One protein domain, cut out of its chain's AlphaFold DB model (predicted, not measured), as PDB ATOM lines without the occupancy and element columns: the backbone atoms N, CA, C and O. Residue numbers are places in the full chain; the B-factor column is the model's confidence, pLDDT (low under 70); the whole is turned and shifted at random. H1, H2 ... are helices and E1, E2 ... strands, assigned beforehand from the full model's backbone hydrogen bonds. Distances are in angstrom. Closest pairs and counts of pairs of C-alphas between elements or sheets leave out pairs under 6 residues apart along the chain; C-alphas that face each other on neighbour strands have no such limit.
ATOM      1  N   GLY A  31     127.460 159.780 182.649       66.44
ATOM      2  CA  GLY A  31     128.458 158.794 182.253       66.44
ATOM      3  C   GLY A  31     128.958 159.100 180.846       66.44
ATOM      4  O   GLY A  31     128.179 159.110 179.896       66.44
ATOM      5  N   ILE A  32     130.252 159.375 180.714       68.00
ATOM      6  CA  ILE A  32     130.913 159.564 179.428       68.00
ATOM      7  C   ILE A  32     131.811 158.360 179.181       68.00
ATOM      8  O   ILE A  32     132.856 158.202 179.820       68.00
ATOM      9  N   ASP A  33     131.405 157.533 178.227       72.44
ATOM     10  CA  ASP A  33     132.198 156.408 177.763       72.44
ATOM     11  C   ASP A  33     133.121 156.860 176.632       72.44
ATOM     12  O   ASP A  33     132.685 157.334 175.581       72.44
ATOM     13  N   TYR A  34     134.422 156.701 176.838       66.19
ATOM     14  CA  TYR A  34     135.425 156.879 175.801       66.19
ATOM     15  C   TYR A  34     135.954 155.513 175.392       66.19
ATOM     16  O   TYR A  34     136.476 154.768 176.221       66.19
ATOM     17  N   SER A  35     135.895 155.215 174.101       77.31
ATOM     18  CA  SER A  35     136.558 154.055 173.519       77.31
ATOM     19  C   SER A  35     137.423 154.475 172.338       77.31
ATOM     20  O   SER A  35     137.065 155.365 171.564       77.31
ATOM     21  N   TRP A  36     138.602 153.873 172.220       73.94
ATOM     22  CA  TRP A  36     139.457 154.048 171.054       73.94
ATOM     23  C   TRP A  36     140.349 152.833 170.830       73.94
ATOM     24  O   TRP A  36     140.679 152.083 171.753       73.94
ATOM     25  N   ASP A  37     140.777 152.673 169.583       83.75
ATOM     26  CA  ASP A  37     141.736 151.652 169.195       83.75
ATOM     27  C   ASP A  37     143.148 152.230 169.185       83.75
ATOM     28  O   ASP A  37     143.446 153.197 168.479       83.75
ATOM     29  N   GLN A  38     144.050 151.598 169.926       76.94
ATOM     30  CA  GLN A  38     145.478 151.806 169.769       76.94
ATOM     31  C   GLN A  38     145.954 150.992 168.564       76.94
ATOM     32  O   GLN A  38     145.772 149.770 168.506       76.94
ATOM     33  N   ARG A  39     146.569 151.671 167.597       83.69
ATOM     34  CA  ARG A  39     147.129 151.067 166.384       83.69
ATOM     35  C   ARG A  39     148.652 151.156 166.400       83.69
ATOM     36  O   ARG A  39     149.204 152.075 166.995       83.69
ATOM     37  N   ASN A  40     149.315 150.193 165.767       84.50
ATOM     38  CA  ASN A  40     150.759 150.251 165.520       84.50
ATOM     39  C   ASN A  40     151.085 151.063 164.251       84.50
ATOM     40  O   ASN A  40     150.183 151.476 163.522       84.50
ATOM     41  N   ASP A  41     152.375 151.217 163.940       84.62
ATOM     42  CA  ASP A  41     152.865 151.967 162.765       84.62
ATOM     43  C   ASP A  41     152.377 151.406 161.420       84.62
ATOM     44  O   ASP A  41     152.396 152.088 160.399       84.62
ATOM     45  N   LYS A  42     151.912 150.152 161.409       85.75
ATOM     46  CA  LYS A  42     151.336 149.483 160.234       85.75
ATOM     47  C   LYS A  42     149.815 149.658 160.142       85.75
ATOM     48  O   LYS A  42     149.183 149.047 159.287       85.75
ATOM     49  N   GLY A  43     149.213 150.447 161.035       81.00
ATOM     50  CA  GLY A  43     147.774 150.710 161.078       81.00
ATOM     51  C   GLY A  43     146.927 149.558 161.628       81.00
ATOM     52  O   GLY A  43     145.697 149.653 161.597       81.00
ATOM     53  N   VAL A  44     147.554 148.496 162.146       85.19
ATOM     54  CA  VAL A  44     146.869 147.339 162.738       85.19
ATOM     55  C   VAL A  44     146.476 147.669 164.173       85.19
ATOM     56  O   VAL A  44     147.299 148.172 164.941       85.19
ATOM     57  N   VAL A  45     145.227 147.373 164.543       80.56
ATOM     58  CA  VAL A  45     144.739 147.518 165.920       80.56
ATOM     59  C   VAL A  45     145.470 146.519 166.809       80.56
ATOM     60  O   VAL A  45     145.373 145.312 166.605       80.56
ATOM     61  N   VAL A  46     146.209 147.031 167.787       85.81
ATOM     62  CA  VAL A  46     146.946 146.211 168.759       85.81
ATOM     63  C   VAL A  46     146.224 146.125 170.098       85.81
ATOM     64  O   VAL A  46     146.468 145.193 170.860       85.81
ATOM     65  N   LYS A  47     145.334 147.078 170.401       77.50
ATOM     66  CA  LYS A  47     144.590 147.111 171.661       77.50
ATOM     67  C   LYS A  47     143.348 147.990 171.541       77.50
ATOM     68  O   LYS A  47     143.450 149.117 171.069       77.50
ATOM     69  N   ASN A  48     142.214 147.505 172.035       75.25
ATOM     70  CA  ASN A  48     141.037 148.335 172.281       75.25
ATOM     71  C   ASN A  48     141.093 148.877 173.716       75.25
ATOM     72  O   ASN A  48     141.419 148.142 174.656       75.25
ATOM     73  N   ILE A  49     140.842 150.173 173.881       74.00
ATOM     74  CA  ILE A  49     140.882 150.854 175.172       74.00
ATOM     75  C   ILE A  49     139.517 151.491 175.421       74.00
ATOM     76  O   ILE A  49     139.062 152.295 174.615       74.00
ATOM     77  N   GLY A  50     138.889 151.137 176.544       72.88
ATOM     78  CA  GLY A  50     137.650 151.739 177.033       72.88
ATOM     79  C   GLY A  50     137.848 152.346 178.420       72.88
ATOM     80  O   GLY A  50     138.457 151.711 179.285       72.88
ATOM     81  N   ILE A  51     137.355 153.565 178.628       71.00
ATOM     82  CA  ILE A  51     137.292 154.235 179.931       71.00
ATOM     83  C   ILE A  51     135.909 154.866 180.106       71.00
ATOM     84  O   ILE A  51     135.369 155.444 179.166       71.00
ATOM     85  N   THR A  52     135.370 154.804 181.319       72.50
ATOM     86  CA  THR A  52     134.134 155.500 181.694       72.50
ATOM     87  C   THR A  52     134.472 156.579 182.708       72.50
ATOM     88  O   THR A  52     135.142 156.311 183.715       72.50
ATOM     89  N   ILE A  53     134.012 157.794 182.430       71.56
ATOM     90  CA  ILE A  53     134.185 158.963 183.289       71.56
ATOM     91  C   ILE A  53     132.814 159.421 183.751       71.56
ATOM     92  O   ILE A  53     131.937 159.677 182.931       71.56
ATOM     93  N   LEU A  54     132.630 159.537 185.062       72.69
ATOM     94  CA  LEU A  54     131.443 160.161 185.627       72.69
ATOM     95  C   LEU A  54     131.714 161.642 185.832       72.69
ATOM     96  O   LEU A  54     132.608 162.014 186.588       72.69
ATOM     97  N   ARG A  55     130.924 162.484 185.177       74.88
ATOM     98  CA  ARG A  55     130.976 163.931 185.348       74.88
ATOM     99  C   ARG A  55     129.836 164.371 186.247       74.88
ATOM    100  O   ARG A  55     128.670 164.163 185.918       74.88
ATOM    101  N   MET A  56     130.168 164.987 187.375       72.56
ATOM    102  CA  MET A  56     129.177 165.420 188.360       72.56
ATOM    103  C   MET A  56     129.546 166.751 189.003       72.56
ATOM    104  O   MET A  56     130.716 167.113 189.099       72.56
ATOM    105  N   VAL A  57     128.532 167.481 189.466       76.50
ATOM    106  CA  VAL A  57     128.739 168.667 190.301       76.50
ATOM    107  C   VAL A  57     129.011 168.201 191.727       76.50
ATOM    108  O   VAL A  57     128.193 167.489 192.308       76.50
ATOM    109  N   ALA A  58     130.154 168.590 192.284       71.50
ATOM    110  CA  ALA A  58     130.556 168.237 193.638       71.50
ATOM    111  C   ALA A  58     131.072 169.468 194.402       71.50
ATOM    112  O   ALA A  58     131.654 170.377 193.799       71.50
ATOM    113  N   PRO A  59     130.865 169.522 195.730       71.94
ATOM    114  CA  PRO A  59     131.451 170.558 196.564       71.94
ATOM    115  C   PRO A  59     132.971 170.372 196.670       71.94
ATOM    116  O   PRO A  59     133.458 169.291 196.998       71.94
ATOM    117  N   HIS A  60     133.719 171.444 196.431       70.62
ATOM    118  CA  HIS A  60     135.166 171.517 196.592       70.62
ATOM    119  C   HIS A  60     135.548 172.894 197.143       70.62
ATOM    120  O   HIS A  60     135.140 173.916 196.596       70.62
ATOM    121  N   GLU A  61     136.283 172.924 198.260       77.06
ATOM    122  CA  GLU A  61     136.748 174.161 198.919       77.06
ATOM    123  C   GLU A  61     135.646 175.224 199.134       77.06
ATOM    124  O   GLU A  61     135.843 176.423 198.939       77.06
ATOM    125  N   GLY A  62     134.444 174.786 199.521       77.19
ATOM    126  CA  GLY A  62     133.308 175.681 199.776       77.19
ATOM    127  C   GLY A  62     132.625 176.233 198.518       77.19
ATOM    128  O   GLY A  62     131.794 177.133 198.622       77.19
ATOM    129  N   ARG A  63     132.946 175.709 197.329       74.44
ATOM    130  CA  ARG A  63     132.299 176.050 196.053       74.44
ATOM    131  C   ARG A  63     131.797 174.796 195.349       74.44
ATOM    132  O   ARG A  63     132.317 173.706 195.559       74.44
ATOM    133  N   LEU A  64     130.786 174.945 194.498       73.62
ATOM    134  CA  LEU A  64     130.361 173.864 193.608       73.62
ATOM    135  C   LEU A  64     131.219 173.885 192.348       73.62
ATOM    136  O   LEU A  64     131.326 174.919 191.688       73.62
ATOM    137  N   MET A  65     131.815 172.743 192.019       71.31
ATOM    138  CA  MET A  65     132.612 172.568 190.810       71.31
ATOM    139  C   MET A  65     132.175 171.325 190.046       71.31
ATOM    140  O   MET A  65     131.642 170.375 190.616       71.31
ATOM    141  N   LEU A  66     132.420 171.334 188.741       73.12
ATOM    142  CA  LEU A  66     132.279 170.158 187.898       73.12
ATOM    143  C   LEU A  66     133.514 169.266 188.090       73.12
ATOM    144  O   LEU A  66     134.639 169.731 187.909       73.12
ATOM    145  N   VAL A  67     133.305 168.008 188.464       70.69
ATOM    146  CA  VAL A  67     134.366 167.038 188.751       70.69
ATOM    147  C   VAL A  67     134.192 165.809 187.865       70.69
ATOM    148  O   VAL A  67     133.078 165.309 187.700       70.69
ATOM    149  N   ASP A  68     135.308 165.329 187.320       73.56
ATOM    150  CA  ASP A  68     135.391 164.119 186.505       73.56
ATOM    151  C   ASP A  68     135.990 162.977 187.344       73.56
ATOM    152  O   ASP A  68     137.136 163.054 187.788       73.56
ATOM    153  N   TYR A  69     135.228 161.903 187.540       67.62
ATOM    154  CA  TYR A  69     135.647 160.702 188.263       67.62
ATOM    155  C   TYR A  69     135.913 159.556 187.290       67.62
ATOM    156  O   TYR A  69     135.024 159.122 186.559       67.62
ATOM    157  N   CYS A  70     137.132 159.023 187.311       72.62
ATOM    158  CA  CYS A  70     137.476 157.814 186.567       72.62
ATOM    159  C   CYS A  70     137.080 156.576 187.378       72.62
ATOM    160  O   CYS A  70     137.526 156.407 188.510       72.62
ATOM    161  N   LEU A  71     136.277 155.680 186.798       67.75
ATOM    162  CA  LEU A  71     135.767 154.502 187.519       67.75
ATOM    163  C   LEU A  71     136.807 153.397 187.752       67.75
ATOM    164  O   LEU A  71     136.567 152.469 188.520       67.75
ATOM    165  N   THR A  72     137.961 153.465 187.086       64.19
ATOM    166  CA  THR A  72     139.044 152.490 187.251       64.19
ATOM    167  C   THR A  72     140.387 153.204 187.367       64.19
ATOM    168  O   THR A  72     140.618 154.193 186.672       64.19
ATOM    169  N   ALA A  73     141.306 152.674 188.183       61.16
ATOM    170  CA  ALA A  73     142.666 153.218 188.326       61.16
ATOM    171  C   ALA A  73     143.416 153.277 186.979       61.16
ATOM    172  O   ALA A  73     144.121 154.235 186.677       61.16
ATOM    173  N   LYS A  74     143.187 152.279 186.114       65.56
ATOM    174  CA  LYS A  74     143.697 152.259 184.737       65.56
ATOM    175  C   LYS A  74     143.067 153.352 183.866       65.56
ATOM    176  O   LYS A  74     143.742 153.924 183.017       65.56
ATOM    177  N   GLY A  75     141.782 153.640 184.061       66.44
ATOM    178  CA  GLY A  75     141.088 154.733 183.387       66.44
ATOM    179  C   GLY A  75     141.624 156.102 183.798       66.44
ATOM    180  O   GLY A  75     141.795 156.957 182.938       66.44
ATOM    181  N   GLU A  76     141.968 156.275 185.075       65.12
ATOM    182  CA  GLU A  76     142.586 157.500 185.586       65.12
ATOM    183  C   GLU A  76     143.964 157.750 184.961       65.12
ATOM    184  O   GLU A  76     144.235 158.848 184.475       65.12
ATOM    185  N   GLU A  77     144.815 156.723 184.898       67.19
ATOM    186  CA  GLU A  77     146.129 156.805 184.251       67.19
ATOM    187  C   GLU A  77     146.007 157.208 182.771       67.19
ATOM    188  O   GLU A  77     146.661 158.148 182.314       67.19
ATOM    189  N   LEU A  78     145.115 156.547 182.030       65.81
ATOM    190  CA  LEU A  78     144.869 156.822 180.612       65.81
ATOM    191  C   LEU A  78     144.257 158.210 180.375       65.81
ATOM    192  O   LEU A  78     144.602 158.888 179.405       65.81
ATOM    193  N   PHE A  79     143.364 158.656 181.259       67.75
ATOM    194  CA  PHE A  79     142.781 159.990 181.189       67.75
ATOM    195  C   PHE A  79     143.833 161.076 181.433       67.75
ATOM    196  O   PHE A  79     143.897 162.041 180.669       67.75
ATOM    197  N   ARG A  80     144.728 160.889 182.413       68.44
ATOM    198  CA  ARG A  80     145.872 161.792 182.635       68.44
ATOM    199  C   ARG A  80     146.826 161.818 181.439       68.44
ATOM    200  O   ARG A  80     147.253 162.899 181.031       68.44
ATOM    201  N   GLN A  81     147.129 160.666 180.835       65.88
ATOM    202  CA  GLN A  81     147.938 160.602 179.606       65.88
ATOM    203  C   GLN A  81     147.282 161.406 178.468       65.88
ATOM    204  O   GLN A  81     147.958 162.125 177.732       65.88
ATOM    205  N   LYS A  82     145.947 161.339 178.337       66.25
ATOM    206  CA  LYS A  82     145.198 162.097 177.322       66.25
ATOM    207  C   LYS A  82     145.240 163.603 177.574       66.25
ATOM    208  O   LYS A  82     145.485 164.361 176.642       66.25
ATOM    209  N   GLN A  83     145.022 164.042 178.815       67.00
ATOM    210  CA  GLN A  83     145.026 165.466 179.171       67.00
ATOM    211  C   GLN A  83     146.407 166.118 179.038       67.00
ATOM    212  O   GLN A  83     146.508 167.271 178.632       67.00
ATOM    213  N   THR A  84     147.470 165.379 179.350       61.56
ATOM    214  CA  THR A  84     148.858 165.862 179.245       61.56
ATOM    215  C   THR A  84     149.386 165.878 177.806       61.56
ATOM    216  O   THR A  84     150.535 166.248 177.587       61.56
ATOM    217  N   GLY A  85     148.580 165.461 176.820       54.44
ATOM    218  CA  GLY A  85     149.003 165.379 175.420       54.44
ATOM    219  C   GLY A  85     150.070 164.308 175.155       54.44
ATOM    220  O   GLY A  85     150.662 164.299 174.081       54.44
TER     221      GLY A  85
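AT A GLANCE: This is residues 31 to 85 of the 97 residues of an uncharacterized protein of Hyphomicrobiaceae bacterium (UniProt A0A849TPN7). A long, narrow, twisted ribbon of three strands makes the length, with E2 running between E1 toward one end and E3 toward the other. A single helix, H1, stands up from the middle part of this ribbon, and residues 80 to 85 stick out free. The printed part has 55 residues with three named strands and then one named helix, in the order E1, E2, E3, H1; the sheet runs E1, E2, E3, antiparallel throughout, and the class is mixed. The whole is loose, with a radius of gyration of the C-alphas of 14.5 A, and a rod spanning 51 by 21 by 15 A.

HOW THE PARTS SIT: E1, residues 31 to 39, and E2, residues 45 to 60, form a hairpin at 153 degrees, with N 34 and O 51 at 2.8 A. E2 and E3, residues 63 to 70, form a hairpin at 159 degrees, with N 56 and O 67 at 2.9 A. The three make a meander, each strand the antiparallel neighbour of the one before; the edge strands E1 and E3 are apart. E2 bends by 71 degrees at residue 57 and E3 by 51 degrees at residue 66. H1, residues 73 to 83, is on the sheet at a height over the sheet of 7.0 A, in two layers, a helix on one face of a sheet. It lies over E2, and its closest C-alphas there are those of Ile 51 and Gly 75, 5.2 A apart. Every O i to N i+4 pair in H1 is within hydrogen-bond range.

IN THESE COORDINATES: E1 begins at C-alpha 31 (128.458, 158.794, 182.253) and is 25.7 A long. E2 measures 40.1 A, E3 21.2 A and H1 15.5 A, ending at C-alpha 83 (145.026, 165.466, 179.171).

THE WHOLE: The C-alphas of Lys 42 and Gly 62, the two farthest apart, are 50.7 A apart. The printed part has no cut, and its three links are tight. Mean pLDDT of the printed part is 72.5, with residues 31 to 32, 34, 69 and 71 to 85 under 70.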